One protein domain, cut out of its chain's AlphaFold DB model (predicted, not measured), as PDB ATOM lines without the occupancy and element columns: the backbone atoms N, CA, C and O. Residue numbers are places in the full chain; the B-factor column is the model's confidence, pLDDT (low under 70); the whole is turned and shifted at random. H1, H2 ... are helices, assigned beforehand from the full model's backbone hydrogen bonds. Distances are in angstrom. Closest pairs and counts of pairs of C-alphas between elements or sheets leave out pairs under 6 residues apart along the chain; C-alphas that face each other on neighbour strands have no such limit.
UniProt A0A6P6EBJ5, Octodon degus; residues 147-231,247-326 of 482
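Overview. This is residues 147 to 231 and 247 to 326 of the 482 residues of a protein of Octodon degus (UniProt A0A6P6EBJ5). Two long helices, H2 and H4, run side by side in opposite ways and make the long axis, with H1, H5 and H6 grouped at one end, H6 set crosswise to H2. At the other end a long looping stretch, residues 192 to 231 with short H3 in it, reaches away from the pair. The 165 printed residues have six named helices, H1 to H6 along the chain, and no named strand: all helix. The whole is extended, with a radius of gyration of the C-alphas of 25.8 A and spans of 73 by 36 by 35 A.

Along the chain. H1 is residues 147 to 155, from C-alpha 147 at (43.020, 9.462, 65.673), 12.4 A long. H2, residues 158 to 191, is 47.2 A long, with a kink of 43 degrees near residue 182. H3 is residues 206 to 209, 4.7 A. H4, residues 249 to 279, is 43.3 A long. H5, residues 288 to 294, is 10.0 A. H6, residues 304 to 326, is 33.2 A and ends with C-alpha 326 at (36.269, -12.657, 91.302).

Arrangement. H1 and H2 form a helical hairpin, closest at the C-alphas of Gly 153 and Leu 161, 4.8 A. H2 touches H4 with residues 173 to 185 alone, at a shallow tilt of 17 degrees, opposite ways; the C-alphas of Leu 177 and Ala 260 are closest, 6.3 A. H1 touches H6 at a steep tilt of 45 degrees, closest at the C-alphas of Gly 154 and Leu 309, 5.3 A. H5 and H6 form a helical hairpin, closest at the C-alphas of His 289 and Leu 321, 7.1 A. H3 touches no helix. Every O i to N i+4 pair is within hydrogen-bond range in H1, H4, H5 and H6, and 25 of 30 in H2; H3 is too short for one.

Size, cuts and confidence. The C-alphas of Pro 198 and Phe 294 are the two farthest apart, 74.6 A. Residues 232 to 246 are not printed; C-alphas 231 and 247 are 8.6 A apart across the cut. The link from H2 to H3 is long. Residues 272 to 287, of which 272 to 279 belong to H4, stand free. Mean pLDDT of the printed part is 77.1; 28 residues are under 70, among them 195 to 200 and 274 to 288.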
ATOM      1  N   TYR A 147      43.594  10.655  66.300       75.62
ATOM      2  CA  TYR A 147      43.020   9.462  65.673       75.62
ATOM      3  C   TYR A 147      43.675   8.185  66.210       75.62
ATOM      4  O   TYR A 147      42.978   7.286  66.673       75.62
ATOM      5  N   THR A 148      45.007   8.159  66.254       81.94
ATOM      6  CA  THR A 148      45.797   7.033  66.761       81.94
ATOM      7  C   THR A 148      45.467   6.724  68.224       81.94
ATOM      8  O   THR A 148      45.214   5.576  68.563       81.94
ATOM      9  N   LEU A 149      45.342   7.744  69.080       80.62
ATOM     10  CA  LEU A 149      44.902   7.598  70.474       80.62
ATOM     11  C   LEU A 149      43.492   6.998  70.569       80.62
ATOM     12  O   LEU A 149      43.254   6.115  71.388       80.62
ATOM     13  N   LYS A 150      42.550   7.430  69.718       75.75
ATOM     14  CA  LYS A 150      41.198   6.843  69.683       75.75
ATOM     15  C   LYS A 150      41.220   5.373  69.263       75.75
ATOM     16  O   LYS A 150      40.473   4.579  69.828       75.75
ATOM     17  N   GLN A 151      42.062   5.018  68.298       78.12
ATOM     18  CA  GLN A 151      42.220   3.642  67.839       78.12
ATOM     19  C   GLN A 151      42.849   2.759  68.923       78.12
ATOM     20  O   GLN A 151      42.276   1.728  69.267       78.12
ATOM     21  N   ILE A 152      43.957   3.207  69.522       78.69
ATOM     22  CA  ILE A 152      44.643   2.502  70.613       78.69
ATOM     23  C   ILE A 152      43.693   2.306  71.794       78.69
ATOM     24  O   ILE A 152      43.568   1.200  72.310       78.69
ATOM     25  N   GLY A 153      42.957   3.348  72.185       73.94
ATOM     26  CA  GLY A 153      42.025   3.267  73.306       73.94
ATOM     27  C   GLY A 153      40.854   2.312  73.092       73.94
ATOM     28  O   GLY A 153      40.333   1.777  74.065       73.94
ATOM     29  N   GLY A 154      40.433   2.069  71.848       68.94
ATOM     30  CA  GLY A 154      39.387   1.083  71.582       68.94
ATOM     31  C   GLY A 154      39.885  -0.329  71.284       68.94
ATOM     32  O   GLY A 154      39.106  -1.263  71.437       68.94
ATOM     33  N   GLN A 155      41.153  -0.505  70.899       75.94
ATOM     34  CA  GLN A 155      41.766  -1.826  70.703       75.94
ATOM     35  C   GLN A 155      42.378  -2.385  71.995       75.94
ATOM     36  O   GLN A 155      42.184  -3.557  72.307       75.94
ATOM     37  N   PHE A 156      43.091  -1.546  72.752       71.50
ATOM     38  CA  PHE A 156      43.882  -1.940  73.923       71.50
ATOM     39  C   PHE A 156      43.264  -1.511  75.262       71.50
ATOM     40  O   PHE A 156      43.754  -1.897  76.318       71.50
ATOM     41  N   GLY A 157      42.174  -0.740  75.234       69.38
ATOM     42  CA  GLY A 157      41.441  -0.327  76.428       69.38
ATOM     43  C   GLY A 157      41.905   0.995  77.048       69.38
ATOM     44  O   GLY A 157      42.762   1.722  76.535       69.38
ATOM     45  N   SER A 158      41.273   1.342  78.171       66.88
ATOM     46  CA  SER A 158      41.403   2.660  78.810       66.88
ATOM     47  C   SER A 158      42.729   2.871  79.553       66.88
ATOM     48  O   SER A 158      43.213   4.004  79.636       66.88
ATOM     49  N   SER A 159      43.348   1.792  80.039       68.00
ATOM     50  CA  SER A 159      44.622   1.812  80.766       68.00
ATOM     51  C   SER A 159      45.779   2.226  79.855       68.00
ATOM     52  O   SER A 159      46.486   3.192  80.141       68.00
ATOM     53  N   VAL A 160      45.903   1.575  78.695       76.50
ATOM     54  CA  VAL A 160      46.927   1.882  77.683       76.50
ATOM     55  C   VAL A 160      46.737   3.291  77.118       76.50
ATOM     56  O   VAL A 160      47.696   4.047  76.973       76.50
ATOM     57  N   LEU A 161      45.488   3.704  76.877       76.62
ATOM     58  CA  LEU A 161      45.180   5.074  76.457       76.62
ATOM     59  C   LEU A 161      45.668   6.123  77.470       76.62
ATOM     60  O   LEU A 161      46.181   7.167  77.069       76.62
ATOM     61  N   SER A 162      45.510   5.858  78.767       77.56
ATOM     62  CA  SER A 162      45.914   6.789  79.827       77.56
ATOM     63  C   SER A 162      47.427   7.025  79.837       77.56
ATOM     64  O   SER A 162      47.855   8.168  80.001       77.56
ATOM     65  N   TYR A 163      48.231   5.993  79.560       82.00
ATOM     66  CA  TYR A 163      49.684   6.124  79.406       82.00
ATOM     67  C   TYR A 163      50.062   7.067  78.253       82.00
ATOM     68  O   TYR A 163      50.814   8.021  78.446       82.00
ATOM     69  N   PHE A 164      49.487   6.876  77.063       83.12
ATOM     70  CA  PHE A 164      49.786   7.749  75.922       83.12
ATOM     71  C   PHE A 164      49.251   9.173  76.108       83.12
ATOM     72  O   PHE A 164      49.866  10.136  75.646       83.12
ATOM     73  N   LEU A 165      48.121   9.342  76.802       79.75
ATOM     74  CA  LEU A 165      47.631  10.666  77.184       79.75
ATOM     75  C   LEU A 165      48.580  11.362  78.162       79.75
ATOM     76  O   LEU A 165      48.825  12.560  77.997       79.75
ATOM     77  N   PHE A 166      49.126  10.630  79.134       80.88
ATOM     78  CA  PHE A 166      50.150  11.137  80.041       80.88
ATOM     79  C   PHE A 166      51.401  11.564  79.265       80.88
ATOM     80  O   PHE A 166      51.804  12.720  79.370       80.88
ATOM     81  N   LEU A 167      51.934  10.699  78.394       83.75
ATOM     82  CA  LEU A 167      53.115  10.995  77.576       83.75
ATOM     83  C   LEU A 167      52.907  12.220  76.670       83.75
ATOM     84  O   LEU A 167      53.746  13.114  76.622       83.75
ATOM     85  N   LYS A 168      51.747  12.314  76.007       83.06
ATOM     86  CA  LYS A 168      51.366  13.486  75.199       83.06
ATOM     87  C   LYS A 168      51.355  14.767  76.033       83.06
ATOM     88  O   LYS A 168      51.704  15.834  75.538       83.06
ATOM     89  N   THR A 169      50.883  14.677  77.271       78.75
ATOM     90  CA  THR A 169      50.803  15.830  78.173       78.75
ATOM     91  C   THR A 169      52.196  16.232  78.653       78.75
ATOM     92  O   THR A 169      52.518  17.415  78.617       78.75
ATOM     93  N   LEU A 170      53.054  15.266  78.992       83.88
ATOM     94  CA  LEU A 170      54.455  15.497  79.349       83.88
ATOM     95  C   LEU A 170      55.236  16.167  78.207       83.88
ATOM     96  O   LEU A 170      55.935  17.151  78.430       83.88
ATOM     97  N   LEU A 171      55.055  15.696  76.968       84.56
ATOM     98  CA  LEU A 171      55.653  16.315  75.784       84.56
ATOM     99  C   LEU A 171      55.194  17.771  75.610       84.56
ATOM    100  O   LEU A 171      56.008  18.643  75.322       84.56
ATOM    101  N   ALA A 172      53.903  18.044  75.817       81.06
ATOM    102  CA  ALA A 172      53.371  19.403  75.752       81.06
ATOM    103  C   ALA A 172      53.968  20.313  76.842       81.06
ATOM    104  O   ALA A 172      54.270  21.470  76.558       81.06
ATOM    105  N   PHE A 173      54.186  19.797  78.057       81.56
ATOM    106  CA  PHE A 173      54.875  20.524  79.128       81.56
ATOM    107  C   PHE A 173      56.334  20.839  78.775       81.56
ATOM    108  O   PHE A 173      56.761  21.978  78.948       81.56
ATOM    109  N   ASN A 174      57.075  19.875  78.223       86.94
ATOM    110  CA  ASN A 174      58.456  20.096  77.782       86.94
ATOM    111  C   ASN A 174      58.532  21.130  76.649       86.94
ATOM    112  O   ASN A 174      59.382  22.016  76.681       86.94
ATOM    113  N   ALA A 175      57.612  21.075  75.682       84.62
ATOM    114  CA  ALA A 175      57.527  22.073  74.615       84.62
ATOM    115  C   ALA A 175      57.179  23.476  75.149       84.62
ATOM    116  O   ALA A 175      57.733  24.470  74.683       84.62
ATOM    117  N   LEU A 176      56.292  23.565  76.147       83.25
ATOM    118  CA  LEU A 176      55.955  24.824  76.813       83.25
ATOM    119  C   LEU A 176      57.159  25.417  77.560       83.25
ATOM    120  O   LEU A 176      57.352  26.625  77.504       83.25
ATOM    121  N   LEU A 177      57.959  24.583  78.235       85.94
ATOM    122  CA  LEU A 177      59.188  24.987  78.928       85.94
ATOM    123  C   LEU A 177      60.292  25.438  77.973       85.94
ATOM    124  O   LEU A 177      61.016  26.387  78.269       85.94
ATOM    125  N   LEU A 178      60.405  24.776  76.822       88.12
ATOM    126  CA  LEU A 178      61.402  25.102  75.808       88.12
ATOM    127  C   LEU A 178      61.237  26.537  75.293       88.12
ATOM    128  O   LEU A 178      62.227  27.220  75.063       88.12
ATOM    129  N   LEU A 179      59.999  27.014  75.137       86.38
ATOM    130  CA  LEU A 179      59.714  28.321  74.544       86.38
ATOM    131  C   LEU A 179      60.361  29.509  75.292       86.38
ATOM    132  O   LEU A 179      61.111  30.244  74.650       86.38
ATOM    133  N   PRO A 180      60.136  29.730  76.604       87.44
ATOM    134  CA  PRO A 180      60.790  30.818  77.330       87.44
ATOM    135  C   PRO A 180      62.307  30.621  77.456       87.44
ATOM    136  O   PRO A 180      63.040  31.603  77.369       87.44
ATOM    137  N   LEU A 181      62.789  29.380  77.608       89.25
ATOM    138  CA  LEU A 181      64.226  29.094  77.703       89.25
ATOM    139  C   LEU A 181      64.952  29.443  76.399       89.25
ATOM    140  O   LEU A 181      65.974  30.125  76.414       89.25
ATOM    141  N   VAL A 182      64.397  29.032  75.257       89.31
ATOM    142  CA  VAL A 182      64.976  29.356  73.954       89.31
ATOM    143  C   VAL A 182      64.855  30.846  73.667       89.31
ATOM    144  O   VAL A 182      65.837  31.454  73.264       89.31
ATOM    145  N   ALA A 183      63.688  31.450  73.897       87.19
ATOM    146  CA  ALA A 183      63.446  32.845  73.537       87.19
ATOM    147  C   ALA A 183      64.312  33.840  74.323       87.19
ATOM    148  O   ALA A 183      64.823  34.788  73.733       87.19
ATOM    149  N   PHE A 184      64.466  33.643  75.635       87.06
ATOM    150  CA  PHE A 184      65.119  34.628  76.497       87.06
ATOM    151  C   PHE A 184      66.559  34.275  76.878       87.06
ATOM    152  O   PHE A 184      67.325  35.188  77.153       87.06
ATOM    153  N   LEU A 185      66.950  32.995  76.873       88.06
ATOM    154  CA  LEU A 185      68.321  32.597  77.218       88.06
ATOM    155  C   LEU A 185      69.113  32.207  75.978       88.06
ATOM    156  O   LEU A 185      70.070  32.885  75.610       88.06
ATOM    157  N   VAL A 186      68.703  31.130  75.306       87.75
ATOM    158  CA  VAL A 186      69.485  30.545  74.204       87.75
ATOM    159  C   VAL A 186      69.586  31.512  73.024       87.75
ATOM    160  O   VAL A 186      70.679  31.748  72.523       87.75
ATOM    161  N   ALA A 187      68.473  32.107  72.588       86.19
ATOM    162  CA  ALA A 187      68.442  32.991  71.424       86.19
ATOM    163  C   ALA A 187      69.185  34.310  71.668       86.19
ATOM    164  O   ALA A 187      69.862  34.798  70.767       86.19
ATOM    165  N   VAL A 188      69.092  34.873  72.879       84.00
ATOM    166  CA  VAL A 188      69.798  36.116  73.222       84.00
ATOM    167  C   VAL A 188      71.305  35.869  73.276       84.00
ATOM    168  O   VAL A 188      72.061  36.627  72.675       84.00
ATOM    169  N   GLN A 189      71.744  34.773  73.901       81.50
ATOM    170  CA  GLN A 189      73.163  34.412  73.957       81.50
ATOM    171  C   GLN A 189      73.717  34.007  72.578       81.50
ATOM    172  O   GLN A 189      74.867  34.297  72.258       81.50
ATOM    173  N   ALA A 190      72.907  33.376  71.723       82.25
ATOM    174  CA  ALA A 190      73.296  33.057  70.348       82.25
ATOM    175  C   ALA A 190      73.405  34.306  69.453       82.25
ATOM    176  O   ALA A 190      74.217  34.329  68.531       82.25
ATOM    177  N   ALA A 191      72.607  35.347  69.713       80.81
ATOM    178  CA  ALA A 191      72.661  36.608  68.973       80.81
ATOM    179  C   ALA A 191      73.882  37.472  69.335       80.81
ATOM    180  O   ALA A 191      74.306  38.297  68.525       80.81
ATOM    181  N   PHE A 192      74.442  37.278  70.532       75.75
ATOM    182  CA  PHE A 192      75.576  38.032  71.061       75.75
ATOM    183  C   PHE A 192      76.633  37.072  71.638       75.75
ATOM    184  O   PHE A 192      76.705  36.891  72.856       75.75
ATOM    185  N   PRO A 193      77.437  36.421  70.779       74.00
ATOM    186  CA  PRO A 193      78.452  35.483  71.234       74.00
ATOM    187  C   PRO A 193      79.563  36.192  72.038       74.00
ATOM    188  O   PRO A 193      79.926  37.324  71.709       74.00
ATOM    189  N   PRO A 194      80.123  35.537  73.074       70.12
ATOM    190  CA  PRO A 194      81.303  36.029  73.784       70.12
ATOM    191  C   PRO A 194      82.550  36.027  72.878       70.12
ATOM    192  O   PRO A 194      82.557  35.389  71.825       70.12
ATOM    193  N   GLU A 195      83.608  36.740  73.286       64.81
ATOM    194  CA  GLU A 195      84.855  36.847  72.510       64.81
ATOM    195  C   GLU A 195      85.397  35.476  72.074       64.81
ATOM    196  O   GLU A 195      85.425  34.516  72.852       64.81
ATOM    197  N   ALA A 196      85.825  35.401  70.810       58.31
ATOM    198  CA  ALA A 196      86.230  34.165  70.154       58.31
ATOM    199  C   ALA A 196      87.455  33.541  70.842       58.31
ATOM    200  O   ALA A 196      88.588  33.991  70.673       58.31
ATOM    201  N   ARG A 197      87.224  32.466  71.600       63.00
ATOM    202  CA  ARG A 197      88.285  31.561  72.056       63.00
ATOM    203  C   ARG A 197      88.645  30.598  70.918       63.00
ATOM    204  O   ARG A 197      87.757  30.249  70.139       63.00
ATOM    205  N   PRO A 198      89.910  30.163  70.793       61.25
ATOM    206  CA  PRO A 198      90.292  29.181  69.785       61.25
ATOM    207  C   PRO A 198      89.502  27.884  70.006       61.25
ATOM    208  O   PRO A 198      89.704  27.183  70.994       61.25
ATOM    209  N   VAL A 199      88.566  27.601  69.098       64.88
ATOM    210  CA  VAL A 199      87.735  26.393  69.136       64.88
ATOM    211  C   VAL A 199      88.558  25.227  68.579       64.88
ATOM    212  O   VAL A 199      89.083  25.343  67.468       64.88
ATOM    213  N   PRO A 200      88.702  24.111  69.314       67.44
ATOM    214  CA  PRO A 200      89.401  22.935  68.809       67.44
ATOM    215  C   PRO A 200      88.664  22.326  67.603       67.44
ATOM    216  O   PRO A 200      87.439  22.384  67.499       67.44
ATOM    217  N   THR A 201      89.413  21.740  66.669       70.00
ATOM    218  CA  THR A 201      88.861  21.135  65.448       70.00
ATOM    219  C   THR A 201      87.968  19.931  65.764       70.00
ATOM    220  O   THR A 201      88.439  18.929  66.295       70.00
ATOM    221  N   CYS A 202      86.693  20.020  65.379       72.69
ATOM    222  CA  CYS A 202      85.675  18.974  65.504       72.69
ATOM    223  C   CYS A 202      86.034  17.719  64.656       72.69
ATOM    224  O   CYS A 202      86.021  17.782  63.428       72.69
ATOM    225  N   THR A 203      86.284  16.563  65.286       72.94
ATOM    226  CA  THR A 203      86.577  15.267  64.616       72.94
ATOM    227  C   THR A 203      85.382  14.297  64.566       72.94
ATOM    228  O   THR A 203      85.504  13.182  64.066       72.94
ATOM    229  N   GLY A 204      84.206  14.707  65.062       75.75
ATOM    230  CA  GLY A 204      82.942  13.954  64.998       75.75
ATOM    231  C   GLY A 204      82.673  13.013  66.182       75.75
ATOM    232  O   GLY A 204      81.520  12.880  66.591       75.75
ATOM    233  N   LEU A 205      83.713  12.436  66.800       75.62
ATOM    234  CA  LEU A 205      83.601  11.625  68.033       75.62
ATOM    235  C   LEU A 205      83.030  12.413  69.221       75.62
ATOM    236  O   LEU A 205      82.422  11.845  70.128       75.62
ATOM    237  N   GLU A 206      83.147  13.734  69.167       80.25
ATOM    238  CA  GLU A 206      82.654  14.626  70.205       80.25
ATOM    239  C   GLU A 206      81.133  14.727  70.259       80.25
ATOM    240  O   GLU A 206      80.592  15.153  71.272       80.25
ATOM    241  N   LEU A 207      80.415  14.257  69.232       82.50
ATOM    242  CA  LEU A 207      78.961  14.088  69.320       82.50
ATOM    243  C   LEU A 207      78.584  12.994  70.331       82.50
ATOM    244  O   LEU A 207      77.500  13.020  70.900       82.50
ATOM    245  N   LEU A 208      79.470  12.024  70.570       79.75
ATOM    246  CA  LEU A 208      79.248  10.998  71.588       79.75
ATOM    247  C   LEU A 208      79.752  11.445  72.961       79.75
ATOM    248  O   LEU A 208      79.133  11.134  73.977       79.75
ATOM    249  N   THR A 209      80.884  12.153  73.003       76.12
ATOM    250  CA  THR A 209      81.526  12.537  74.266       76.12
ATOM    251  C   THR A 209      81.092  13.902  74.788       76.12
ATOM    252  O   THR A 209      81.334  14.186  75.958       76.12
ATOM    253  N   GLY A 210      80.466  14.757  73.978       76.62
ATOM    254  CA  GLY A 210      80.144  16.148  74.331       76.62
ATOM    255  C   GLY A 210      81.374  17.009  74.642       76.62
ATOM    256  O   GLY A 210      81.250  18.062  75.261       76.62
ATOM    257  N   GLY A 211      82.570  16.523  74.298       77.75
ATOM    258  CA  GLY A 211      83.853  17.169  74.572       77.75
ATOM    259  C   GLY A 211      84.246  18.223  73.534       77.75
ATOM    260  O   GLY A 211      83.458  18.568  72.657       77.75
ATOM    261  N   GLY A 212      85.457  18.767  73.701       78.56
ATOM    262  CA  GLY A 212      86.150  19.696  72.794       78.56
ATOM    263  C   GLY A 212      85.317  20.827  72.189       78.56
ATOM    264  O   GLY A 212      85.036  21.830  72.836       78.56
ATOM    265  N   CYS A 213      84.964  20.701  70.921       74.94
ATOM    266  CA  CYS A 213      84.229  21.642  70.089       74.94
ATOM    267  C   CYS A 213      82.848  21.992  70.679       74.94
ATOM    268  O   CYS A 213      82.395  23.129  70.545       74.94
ATOM    269  N   PHE A 214      82.209  21.069  71.414       77.81
ATOM    270  CA  PHE A 214      80.953  21.350  72.119       77.81
ATOM    271  C   PHE A 214      81.144  22.159  73.405       77.81
ATOM    272  O   PHE A 214      80.202  22.834  73.823       77.81
ATOM    273  N   THR A 215      82.340  22.158  74.008       76.50
ATOM    274  CA  THR A 215      82.601  22.851  75.289       76.50
ATOM    275  C   THR A 215      82.344  24.357  75.221       76.50
ATOM    276  O   THR A 215      81.909  24.952  76.201       76.50
ATOM    277  N   HIS A 216      82.548  24.968  74.052       75.50
ATOM    278  CA  HIS A 216      82.330  26.394  73.802       75.50
ATOM    279  C   HIS A 216      81.038  26.658  73.017       75.50
ATOM    280  O   HIS A 216      81.003  27.518  72.138       75.50
ATOM    281  N   THR A 217      79.968  25.923  73.325       81.88
ATOM    282  CA  THR A 217      78.644  26.119  72.715       81.88
ATOM    283  C   THR A 217      77.591  26.484  73.756       81.88
ATOM    284  O   THR A 217      77.759  26.229  74.945       81.88
ATOM    285  N   VAL A 218      76.451  27.014  73.290       82.94
ATOM    286  CA  VAL A 218      75.283  27.401  74.113       82.94
ATOM    287  C   VAL A 218      74.717  26.239  74.950       82.94
ATOM    288  O   VAL A 218      73.868  26.441  75.810       82.94
ATOM    289  N   MET A 219      75.161  25.008  74.697       80.62
ATOM    290  CA  MET A 219      74.738  23.823  75.429       80.62
ATOM    291  C   MET A 219      75.234  23.790  76.881       80.62
ATOM    292  O   MET A 219      74.550  23.222  77.734       80.62
ATOM    293  N   TYR A 220      76.399  24.381  77.160       85.06
ATOM    294  CA  TYR A 220      77.022  24.364  78.483       85.06
ATOM    295  C   TYR A 220      76.981  25.736  79.155       85.06
ATOM    296  O   TYR A 220      76.905  26.777  78.499       85.06
ATOM    297  N   TYR A 221      76.992  25.733  80.487       80.75
ATOM    298  CA  TYR A 221      76.719  26.925  81.282       80.75
ATOM    299  C   TYR A 221      77.823  27.986  81.159       80.75
ATOM    300  O   TYR A 221      77.529  29.171  81.060       80.75
ATOM    301  N   GLY A 222      79.087  27.584  81.061       78.88
ATOM    302  CA  GLY A 222      80.242  28.468  80.919       78.88
ATOM    303  C   GLY A 222      80.305  29.226  79.594       78.88
ATOM    304  O   GLY A 222      81.144  30.113  79.447       78.88
ATOM    305  N   TYR A 223      79.410  28.933  78.643       79.62
ATOM    306  CA  TYR A 223      79.200  29.772  77.461       79.62
ATOM    307  C   TYR A 223      78.373  31.033  77.765       79.62
ATOM    308  O   TYR A 223      78.441  32.019  77.024       79.62
ATOM    309  N   TYR A 224      77.587  31.027  78.843       81.56
ATOM    310  CA  TYR A 224      76.774  32.165  79.254       81.56
ATOM    311  C   TYR A 224      77.622  33.178  80.026       81.56
ATOM    312  O   TYR A 224      78.337  32.848  80.969       81.56
ATOM    313  N   SER A 225      77.558  34.442  79.610       74.75
ATOM    314  CA  SER A 225      78.358  35.515  80.201       74.75
ATOM    315  C   SER A 225      77.675  36.138  81.418       74.75
ATOM    316  O   SER A 225      76.487  36.443  81.371       74.75
ATOM    317  N   ASN A 226      78.455  36.470  82.450       76.31
ATOM    318  CA  ASN A 226      77.985  37.230  83.621       76.31
ATOM    319  C   ASN A 226      77.894  38.751  83.382       76.31
ATOM    320  O   ASN A 226      77.551  39.500  84.295       76.31
ATOM    321  N   ALA A 227      78.240  39.216  82.180       71.38
ATOM    322  CA  ALA A 227      78.258  40.630  81.825       71.38
ATOM    323  C   ALA A 227      76.906  41.103  81.272       71.38
ATOM    324  O   ALA A 227      76.111  40.310  80.763       71.38
ATOM    325  N   MET A 228      76.675  42.416  81.335       71.31
ATOM    326  CA  MET A 228      75.586  43.047  80.595       71.31
ATOM    327  C   MET A 228      75.884  42.890  79.106       71.31
ATOM    328  O   MET A 228      76.923  43.349  78.624       71.31
ATOM    329  N   LEU A 229      74.998  42.234  78.366       68.88
ATOM    330  CA  LEU A 229      75.118  42.208  76.918       68.88
ATOM    331  C   LEU A 229      74.692  43.578  76.398       68.88
ATOM    332  O   LEU A 229      73.762  44.186  76.937       68.88
ATOM    333  N   ASN A 230      75.348  44.030  75.325       62.44
ATOM    334  CA  ASN A 230      75.017  45.274  74.621       62.44
ATOM    335  C   ASN A 230      75.487  46.575  75.299       62.44
ATOM    336  O   ASN A 230      74.841  47.619  75.188       62.44
ATOM    337  N   VAL A 231      76.624  46.532  75.995       57.84
ATOM    338  CA  VAL A 231      77.292  47.754  76.465       57.84
ATOM    339  C   VAL A 231      77.845  48.520  75.251       57.84
ATOM    340  O   VAL A 231      78.534  47.912  74.425       57.84
ATOM    341  N   TYR A 247      71.174  44.340  78.386       80.94
ATOM    342  CA  TYR A 247      70.495  43.103  78.764       80.94
ATOM    343  C   TYR A 247      71.319  42.346  79.803       80.94
ATOM    344  O   TYR A 247      72.368  41.777  79.491       80.94
ATOM    345  N   ASP A 248      70.825  42.321  81.037       84.56
ATOM    346  CA  ASP A 248      71.490  41.656  82.157       84.56
ATOM    347  C   ASP A 248      71.205  40.157  82.144       84.56
ATOM    348  O   ASP A 248      70.138  39.695  82.560       84.56
ATOM    349  N   MET A 249      72.191  39.382  81.702       84.88
ATOM    350  CA  MET A 249      72.069  37.933  81.550       84.88
ATOM    351  C   MET A 249      71.788  37.184  82.871       84.88
ATOM    352  O   MET A 249      70.910  36.318  82.876       84.88
ATOM    353  N   PRO A 250      72.405  37.530  84.023       86.94
ATOM    354  CA  PRO A 250      72.107  36.862  85.297       86.94
ATOM    355  C   PRO A 250      70.672  37.099  85.793       86.94
ATOM    356  O   PRO A 250      70.014  36.188  86.299       86.94
ATOM    357  N   VAL A 251      70.158  38.322  85.621       87.62
ATOM    358  CA  VAL A 251      68.782  38.676  86.005       87.62
ATOM    359  C   VAL A 251      67.788  38.001  85.068       87.62
ATOM    360  O   VAL A 251      66.783  37.452  85.524       87.62
ATOM    361  N   ALA A 252      68.090  37.986  83.768       88.50
ATOM    362  CA  ALA A 252      67.325  37.246  82.782       88.50
ATOM    363  C   ALA A 252      67.263  35.755  83.116       88.50
ATOM    364  O   ALA A 252      66.177  35.182  83.102       88.50
ATOM    365  N   TYR A 253      68.382  35.134  83.488       88.75
ATOM    366  CA  TYR A 253      68.426  33.737  83.918       88.75
ATOM    367  C   TYR A 253      67.515  33.478  85.120       88.75
ATOM    368  O   TYR A 253      66.617  32.638  85.046       88.75
ATOM    369  N   LEU A 254      67.660  34.253  86.196       90.81
ATOM    370  CA  LEU A 254      66.851  34.077  87.403       90.81
ATOM    371  C   LEU A 254      65.356  34.288  87.128       90.81
ATOM    372  O   LEU A 254      64.521  33.495  87.571       90.81
ATOM    373  N   PHE A 255      65.007  35.329  86.369       90.69
ATOM    374  CA  PHE A 255      63.616  35.632  86.049       90.69
ATOM    375  C   PHE A 255      63.001  34.600  85.102       90.69
ATOM    376  O   PHE A 255      61.873  34.171  85.325       90.69
ATOM    377  N   THR A 256      63.717  34.172  84.061       90.81
ATOM    378  CA  THR A 256      63.206  33.204  83.078       90.81
ATOM    379  C   THR A 256      63.039  31.819  83.684       90.81
ATOM    380  O   THR A 256      61.983  31.217  83.499       90.81
ATOM    381  N   VAL A 257      64.012  31.341  84.464       90.75
ATOM    382  CA  VAL A 257      63.919  30.061  85.180       90.75
ATOM    383  C   VAL A 257      62.822  30.125  86.243       90.75
ATOM    384  O   VAL A 257      61.972  29.235  86.297       90.75
ATOM    385  N   GLY A 258      62.772  31.197  87.039       91.50
ATOM    386  CA  GLY A 258      61.731  31.395  88.051       91.50
ATOM    387  C   GLY A 258      60.325  31.471  87.449       91.50
ATOM    388  O   GLY A 258      59.405  30.801  87.921       91.50
ATOM    389  N   ALA A 259      60.153  32.226  86.361       88.56
ATOM    390  CA  ALA A 259      58.888  32.323  85.642       88.56
ATOM    391  C   ALA A 259      58.505  30.992  84.983       88.56
ATOM    392  O   ALA A 259      57.349  30.588  85.079       88.56
ATOM    393  N   ALA A 260      59.446  30.274  84.363       89.50
ATOM    394  CA  ALA A 260      59.197  28.960  83.773       89.50
ATOM    395  C   ALA A 260      58.768  27.936  84.837       89.50
ATOM    396  O   ALA A 260      57.796  27.202  84.632       89.50
ATOM    397  N   PHE A 261      59.422  27.928  86.002       88.94
ATOM    398  CA  PHE A 261      59.032  27.098  87.141       88.94
ATOM    399  C   PHE A 261      57.635  27.463  87.663       88.94
ATOM    400  O   PHE A 261      56.801  26.591  87.897       88.94
ATOM    401  N   PHE A 262      57.331  28.755  87.796       89.38
ATOM    402  CA  PHE A 262      56.020  29.199  88.261       89.38
ATOM    403  C   PHE A 262      54.905  28.859  87.261       89.38
ATOM    404  O   PHE A 262      53.868  28.320  87.649       89.38
ATOM    405  N   ILE A 263      55.130  29.100  85.965       85.31
ATOM    406  CA  ILE A 263      54.193  28.756  84.885       85.31
ATOM    407  C   ILE A 263      53.956  27.247  84.848       85.31
ATOM    408  O   ILE A 263      52.808  26.815  84.735       85.31
ATOM    409  N   THR A 264      55.005  26.431  84.968       85.62
ATOM    410  CA  THR A 264      54.844  24.972  84.994       85.62
ATOM    411  C   THR A 264      54.145  24.487  86.242       85.62
ATOM    412  O   THR A 264      53.234  23.680  86.112       85.62
ATOM    413  N   CYS A 265      54.479  25.008  87.421       88.06
ATOM    414  CA  CYS A 265      53.781  24.684  88.659       88.06
ATOM    415  C   CYS A 265      52.287  25.021  88.553       88.06
ATOM    416  O   CYS A 265      51.445  24.152  88.770       88.06
ATOM    417  N   LEU A 266      51.938  26.235  88.111       86.00
ATOM    418  CA  LEU A 266      50.544  26.629  87.895       86.00
ATOM    419  C   LEU A 266      49.846  25.744  86.861       86.00
ATOM    420  O   LEU A 266      48.715  25.320  87.086       86.00
ATOM    421  N   THR A 267      50.504  25.438  85.745       82.00
ATOM    422  CA  THR A 267      49.920  24.609  84.682       82.00
ATOM    423  C   THR A 267      49.772  23.152  85.134       82.00
ATOM    424  O   THR A 267      48.777  22.514  84.802       82.00
ATOM    425  N   LEU A 268      50.701  22.631  85.938       84.12
ATOM    426  CA  LEU A 268      50.616  21.307  86.554       84.12
ATOM    427  C   LEU A 268      49.484  21.251  87.573       84.12
ATOM    428  O   LEU A 268      48.658  20.354  87.487       84.12
ATOM    429  N   VAL A 269      49.388  22.221  88.484       86.56
ATOM    430  CA  VAL A 269      48.295  22.311  89.464       86.56
ATOM    431  C   VAL A 269      46.952  22.487  88.759       86.56
ATOM    432  O   VAL A 269      45.974  21.836  89.123       86.56
ATOM    433  N   TYR A 270      46.882  23.310  87.713       81.25
ATOM    434  CA  TYR A 270      45.682  23.464  86.895       81.25
ATOM    435  C   TYR A 270      45.315  22.157  86.183       81.25
ATOM    436  O   TYR A 270      44.179  21.702  86.272       81.25
ATOM    437  N   SER A 271      46.274  21.500  85.530       75.69
ATOM    438  CA  SER A 271      46.044  20.228  84.840       75.69
ATOM    439  C   SER A 271      45.648  19.122  85.816       75.69
ATOM    440  O   SER A 271      44.744  18.341  85.527       75.69
ATOM    441  N   MET A 272      46.300  19.055  86.978       74.44
ATOM    442  CA  MET A 272      45.972  18.118  88.044       74.44
ATOM    443  C   MET A 272      44.585  18.409  88.596       74.44
ATOM    444  O   MET A 272      43.765  17.505  88.623       74.44
ATOM    445  N   SER A 273      44.272  19.646  88.975       75.69
ATOM    446  CA  SER A 273      42.949  20.008  89.501       75.69
ATOM    447  C   SER A 273      41.832  19.782  88.484       75.69
ATOM    448  O   SER A 273      40.781  19.272  88.857       75.69
ATOM    449  N   HIS A 274      42.058  20.062  87.201       68.00
ATOM    450  CA  HIS A 274      41.112  19.734  86.139       68.00
ATOM    451  C   HIS A 274      40.930  18.212  86.018       68.00
ATOM    452  O   HIS A 274      39.806  17.713  86.007       68.00
ATOM    453  N   SER A 275      42.028  17.451  85.991       65.12
ATOM    454  CA  SER A 275      42.005  15.983  85.907       65.12
ATOM    455  C   SER A 275      41.356  15.326  87.134       65.12
ATOM    456  O   SER A 275      40.591  14.367  87.005       65.12
ATOM    457  N   PHE A 276      41.627  15.844  88.331       62.81
ATOM    458  CA  PHE A 276      41.043  15.390  89.591       62.81
ATOM    459  C   PHE A 276      39.591  15.842  89.730       62.81
ATOM    460  O   PHE A 276      38.770  15.062  90.194       62.81
ATOM    461  N   GLY A 277      39.235  17.041  89.271       59.38
ATOM    462  CA  GLY A 277      37.857  17.531  89.244       59.38
ATOM    463  C   GLY A 277      36.951  16.668  88.366       59.38
ATOM    464  O   GLY A 277      35.810  16.390  88.739       59.38
ATOM    465  N   GLU A 278      37.473  16.167  87.242       57.09
ATOM    466  CA  GLU A 278      36.759  15.205  86.396       57.09
ATOM    467  C   GLU A 278      36.786  13.770  86.954       57.09
ATOM    468  O   GLU A 278      35.804  13.041  86.799       57.09
ATOM    469  N   SER A 279      37.859  13.361  87.645       49.56
ATOM    470  CA  SER A 279      38.002  12.000  88.197       49.56
ATOM    471  C   SER A 279      37.314  11.781  89.552       49.56
ATOM    472  O   SER A 279      36.865  10.675  89.836       49.56
ATOM    473  N   TYR A 280      37.171  12.808  90.395       43.16
ATOM    474  CA  TYR A 280      36.676  12.681  91.777       43.16
ATOM    475  C   TYR A 280      35.141  12.560  91.887       43.16
ATOM    476  O   TYR A 280      34.593  12.381  92.969       43.16
ATOM    477  N   ARG A 281      34.407  12.566  90.765       46.94
ATOM    478  CA  ARG A 281      32.959  12.266  90.731       46.94
ATOM    479  C   ARG A 281      32.641  10.779  90.534       46.94
ATOM    480  O   ARG A 281      31.562  10.432  90.055       46.94
ATOM    481  N   VAL A 282      33.546   9.879  90.923       46.75
ATOM    482  CA  VAL A 282      33.247   8.442  91.043       46.75
ATOM    483  C   VAL A 282      32.567   8.205  92.389       46.75
ATOM    484  O   VAL A 282      33.179   7.833  93.386       46.75
ATOM    485  N   GLY A 283      31.262   8.471  92.420       41.53
ATOM    486  CA  GLY A 283      30.406   8.043  93.516       41.53
ATOM    487  C   GLY A 283      30.431   6.518  93.640       41.53
ATOM    488  O   GLY A 283      30.173   5.818  92.667       41.53
ATOM    489  N   SER A 284      30.746   6.040  94.846       47.25
ATOM    490  CA  SER A 284      30.529   4.689  95.383       47.25
ATOM    491  C   SER A 284      30.762   3.516  94.414       47.25
ATOM    492  O   SER A 284      29.905   3.139  93.611       47.25
ATOM    493  N   THR A 285      31.891   2.830  94.603       54.22
ATOM    494  CA  THR A 285      32.276   1.564  93.947       54.22
ATOM    495  C   THR A 285      31.179   0.489  93.941       54.22
ATOM    496  O   THR A 285      31.184  -0.386  93.080       54.22
ATOM    497  N   LYS A 286      30.188   0.574  94.840       54.47
ATOM    498  CA  LYS A 286      29.058  -0.362  94.922       54.47
ATOM    499  C   LYS A 286      28.073  -0.261  93.741       54.47
ATOM    500  O   LYS A 286      27.367  -1.230  93.482       54.47
ATOM    501  N   GLY A 287      28.034   0.859  93.009       61.56
ATOM    502  CA  GLY A 287      27.133   1.074  91.861       61.56
ATOM    503  C   GLY A 287      27.797   1.009  90.480       61.56
ATOM    504  O   GLY A 287      27.101   0.982  89.466       61.56
ATOM    505  N   ALA A 288      29.132   0.960  90.418       67.12
ATOM    506  CA  ALA A 288      29.883   1.062  89.164       67.12
ATOM    507  C   ALA A 288      29.566  -0.080  88.179       67.12
ATOM    508  O   ALA A 288      29.443   0.154  86.978       67.12
ATOM    509  N   HIS A 289      29.352  -1.302  88.677       71.06
ATOM    510  CA  HIS A 289      28.965  -2.448  87.845       71.06
ATOM    511  C   HIS A 289      27.584  -2.262  87.198       71.06
ATOM    512  O   HIS A 289      27.419  -2.503  86.007       71.06
ATOM    513  N   ALA A 290      26.594  -1.779  87.952       75.75
ATOM    514  CA  ALA A 290      25.253  -1.550  87.419       75.75
ATOM    515  C   ALA A 290      25.245  -0.395  86.402       75.75
ATOM    516  O   ALA A 290      24.680  -0.526  85.319       75.75
ATOM    517  N   ILE A 291      25.935   0.707  86.705       75.12
ATOM    518  CA  ILE A 291      26.029   1.869  85.809       75.12
ATOM    519  C   ILE A 291      26.750   1.496  84.508       75.12
ATOM    520  O   ILE A 291      26.326   1.895  83.426       75.12
ATOM    521  N   THR A 292      27.811   0.693  84.571       76.19
ATOM    522  CA  THR A 292      28.531   0.264  83.362       76.19
ATOM    523  C   THR A 292      27.743  -0.734  82.520       76.19
ATOM    524  O   THR A 292      27.835  -0.671  81.299       76.19
ATOM    525  N   VAL A 293      26.922  -1.605  83.108       80.62
ATOM    526  CA  VAL A 293      26.048  -2.506  82.334       80.62
ATOM    527  C   VAL A 293      24.878  -1.745  81.705       80.62
ATOM    528  O   VAL A 293      24.616  -1.907  80.514       80.62
ATOM    529  N   PHE A 294      24.185  -0.910  82.486       79.75
ATOM    530  CA  PHE A 294      22.896  -0.330  82.090       79.75
ATOM    531  C   PHE A 294      22.987   1.083  81.498       79.75
ATOM    532  O   PHE A 294      22.124   1.462  80.710       79.75
ATOM    533  N   CYS A 295      24.015   1.867  81.835       75.44
ATOM    534  CA  CYS A 295      24.117   3.285  81.462       75.44
ATOM    535  C   CYS A 295      25.282   3.612  80.509       75.44
ATOM    536  O   CYS A 295      25.413   4.761  80.098       75.44
ATOM    537  N   SER A 296      26.124   2.641  80.132       73.69
ATOM    538  CA  SER A 296      27.281   2.875  79.241       73.69
ATOM    539  C   SER A 296      26.945   2.926  77.741       73.69
ATOM    540  O   SER A 296      27.789   3.301  76.919       73.69
ATOM    541  N   TRP A 297      25.721   2.548  77.367       75.94
ATOM    542  CA  TRP A 297      25.279   2.441  75.978       75.94
ATOM    543  C   TRP A 297      24.853   3.811  75.439       75.94
ATOM    544  O   TRP A 297      23.943   4.439  75.979       75.94
ATOM    545  N   ASP A 298      25.476   4.263  74.347       77.31
ATOM    546  CA  ASP A 298      25.087   5.492  73.646       77.31
ATOM    547  C   ASP A 298      24.401   5.157  72.318       77.31
ATOM    548  O   ASP A 298      25.031   4.770  71.335       77.31
ATOM    549  N   TYR A 299      23.083   5.336  72.287       72.50
ATOM    550  CA  TYR A 299      22.256   5.089  71.106       72.50
ATOM    551  C   TYR A 299      22.375   6.188  70.037       72.50
ATOM    552  O   TYR A 299      21.810   6.050  68.954       72.50
ATOM    553  N   LYS A 300      23.080   7.295  70.314       77.44
ATOM    554  CA  LYS A 300      23.247   8.415  69.368       77.44
ATOM    555  C   LYS A 300      24.387   8.195  68.375       77.44
ATOM    556  O   LYS A 300      24.551   8.998  67.456       77.44
ATOM    557  N   VAL A 301      25.170   7.130  68.541       73.62
ATOM    558  CA  VAL A 301      26.288   6.793  67.658       73.62
ATOM    559  C   VAL A 301      25.769   6.061  66.422       73.62
ATOM    560  O   VAL A 301      25.502   4.865  66.448       73.62
ATOM    561  N   THR A 302      25.633   6.788  65.313       75.00
ATOM    562  CA  THR A 302      25.143   6.243  64.033       75.00
ATOM    563  C   THR A 302      26.252   5.649  63.163       75.00
ATOM    564  O   THR A 302      25.983   4.833  62.283       75.00
ATOM    565  N   GLN A 303      27.512   6.033  63.389       82.44
ATOM    566  CA  GLN A 303      28.632   5.552  62.582       82.44
ATOM    567  C   GLN A 303      29.052   4.129  62.980       82.44
ATOM    568  O   GLN A 303      29.365   3.852  64.138       82.44
ATOM    569  N   LYS A 304      29.136   3.228  61.987       83.44
ATOM    570  CA  LYS A 304      29.448   1.797  62.179       83.44
ATOM    571  C   LYS A 304      30.801   1.558  62.859       83.44
ATOM    572  O   LYS A 304      30.925   0.651  63.676       83.44
ATOM    573  N   TRP A 305      31.824   2.352  62.533       77.38
ATOM    574  CA  TRP A 305      33.138   2.225  63.175       77.38
ATOM    575  C   TRP A 305      33.092   2.649  64.650       77.38
ATOM    576  O   TRP A 305      33.609   1.927  65.496       77.38
ATOM    577  N   ALA A 306      32.416   3.756  64.963       74.50
ATOM    578  CA  ALA A 306      32.316   4.283  66.319       74.50
ATOM    579  C   ALA A 306      31.483   3.361  67.222       74.50
ATOM    580  O   ALA A 306      31.853   3.125  68.368       74.50
ATOM    581  N   SER A 307      30.418   2.763  66.681       80.44
ATOM    582  CA  SER A 307      29.618   1.754  67.382       80.44
ATOM    583  C   SER A 307      30.435   0.499  67.714       80.44
ATOM    584  O   SER A 307      30.384   0.015  68.845       80.44
ATOM    585  N   ARG A 308      31.256   0.005  66.772       82.56
ATOM    586  CA  ARG A 308      32.179  -1.116  67.032       82.56
ATOM    587  C   ARG A 308      33.187  -0.772  68.126       82.56
ATOM    588  O   ARG A 308      33.311  -1.532  69.079       82.56
ATOM    589  N   LEU A 309      33.814   0.402  68.040       78.56
ATOM    590  CA  LEU A 309      34.779   0.874  69.034       78.56
ATOM    591  C   LEU A 309      34.166   0.969  70.437       78.56
ATOM    592  O   LEU A 309      34.774   0.553  71.419       78.56
ATOM    593  N   GLN A 310      32.946   1.499  70.540       80.38
ATOM    594  CA  GLN A 310      32.237   1.609  71.810       80.38
ATOM    595  C   GLN A 310      31.865   0.235  72.371       80.38
ATOM    596  O   GLN A 310      32.043   0.004  73.564       80.38
ATOM    597  N   ARG A 311      31.399  -0.686  71.520       82.69
ATOM    598  CA  ARG A 311      31.103  -2.065  71.922       82.69
ATOM    599  C   ARG A 311      32.342  -2.757  72.479       82.69
ATOM    600  O   ARG A 311      32.263  -3.397  73.525       82.69
ATOM    601  N   ASP A 312      33.469  -2.624  71.788       81.62
ATOM    602  CA  ASP A 312      34.712  -3.276  72.187       81.62
ATOM    603  C   ASP A 312      35.251  -2.665  73.493       81.62
ATOM    604  O   ASP A 312      35.578  -3.413  74.412       81.62
ATOM    605  N   ASN A 313      35.183  -1.338  73.655       77.69
ATOM    606  CA  ASN A 313      35.547  -0.652  74.901       77.69
ATOM    607  C   ASN A 313      34.640  -1.025  76.099       77.69
ATOM    608  O   ASN A 313      35.121  -1.218  77.212       77.69
ATOM    609  N   ILE A 314      33.322  -1.161  75.900       81.75
ATOM    610  CA  ILE A 314      32.402  -1.614  76.965       81.75
ATOM    611  C   ILE A 314      32.700  -3.071  77.343       81.75
ATOM    612  O   ILE A 314      32.709  -3.430  78.523       81.75
ATOM    613  N   ARG A 315      32.984  -3.919  76.346       82.38
ATOM    614  CA  ARG A 315      33.332  -5.327  76.561       82.38
ATOM    615  C   ARG A 315      34.608  -5.475  77.388       82.38
ATOM    616  O   ARG A 315      34.637  -6.332  78.270       82.38
ATOM    617  N   THR A 316      35.650  -4.694  77.108       79.00
ATOM    618  CA  THR A 316      36.897  -4.726  77.889       79.00
ATOM    619  C   THR A 316      36.657  -4.250  79.319       79.00
ATOM    620  O   THR A 316      37.019  -4.959  80.254       79.00
ATOM    621  N   GLN A 317      35.923  -3.150  79.499       75.25
ATOM    622  CA  GLN A 317      35.617  -2.602  80.822       75.25
ATOM    623  C   GLN A 317      34.820  -3.580  81.709       75.25
ATOM    624  O   GLN A 317      35.102  -3.732  82.894       75.25
ATOM    625  N   LEU A 318      33.841  -4.294  81.144       82.25
ATOM    626  CA  LEU A 318      33.079  -5.315  81.877       82.25
ATOM    627  C   LEU A 318      33.937  -6.515  82.287       82.25
ATOM    628  O   LEU A 318      33.754  -7.053  83.379       82.25
ATOM    629  N   LYS A 319      34.871  -6.938  81.426       83.81
ATOM    630  CA  LYS A 319      35.804  -8.027  81.743       83.81
ATOM    631  C   LYS A 319      36.721  -7.658  82.906       83.81
ATOM    632  O   LYS A 319      36.884  -8.477  83.805       83.81
ATOM    633  N   GLU A 320      37.270  -6.443  82.901       77.12
ATOM    634  CA  GLU A 320      38.119  -5.917  83.982       77.12
ATOM    635  C   GLU A 320      37.361  -5.909  85.316       77.12
ATOM    636  O   GLU A 320      37.795  -6.521  86.291       77.12
ATOM    637  N   LEU A 321      36.156  -5.332  85.325       77.94
ATOM    638  CA  LEU A 321      35.305  -5.268  86.514       77.94
ATOM    639  C   LEU A 321      34.919  -6.652  87.065       77.94
ATOM    640  O   LEU A 321      34.856  -6.843  88.281       77.94
ATOM    641  N   LEU A 322      34.646  -7.626  86.191       82.25
ATOM    642  CA  LEU A 322      34.318  -8.993  86.604       82.25
ATOM    643  C   LEU A 322      35.543  -9.727  87.171       82.25
ATOM    644  O   LEU A 322      35.410 -10.481  88.137       82.25
ATOM    645  N   ALA A 323      36.722  -9.512  86.582       80.12
ATOM    646  CA  ALA A 323      37.974 -10.090  87.058       80.12
ATOM    647  C   ALA A 323      38.313  -9.584  88.467       80.12
ATOM    648  O   ALA A 323      38.554 -10.394  89.363       80.12
ATOM    649  N   GLU A 324      38.223  -8.271  88.703       77.69
ATOM    650  CA  GLU A 324      38.429  -7.683  90.032       77.69
ATOM    651  C   GLU A 324      37.470  -8.251  91.085       77.69
ATOM    652  O   GLU A 324      37.867  -8.542  92.216       77.69
ATOM    653  N   TRP A 325      36.195  -8.425  90.725       77.25
ATOM    654  CA  TRP A 325      35.193  -8.967  91.640       77.25
ATOM    655  C   TRP A 325      35.475 -10.426  92.020       77.25
ATOM    656  O   TRP A 325      35.356 -10.789  93.192       77.25
ATOM    657  N   ARG A 326      35.888 -11.257  91.051       79.38
ATOM    658  CA  ARG A 326      36.269 -12.657  91.302       79.38
ATOM    659  C   ARG A 326      37.461 -12.752  92.253       79.38
ATOM    660  O   ARG A 326      37.408 -13.556  93.179       79.38
TER     661      ARG A 326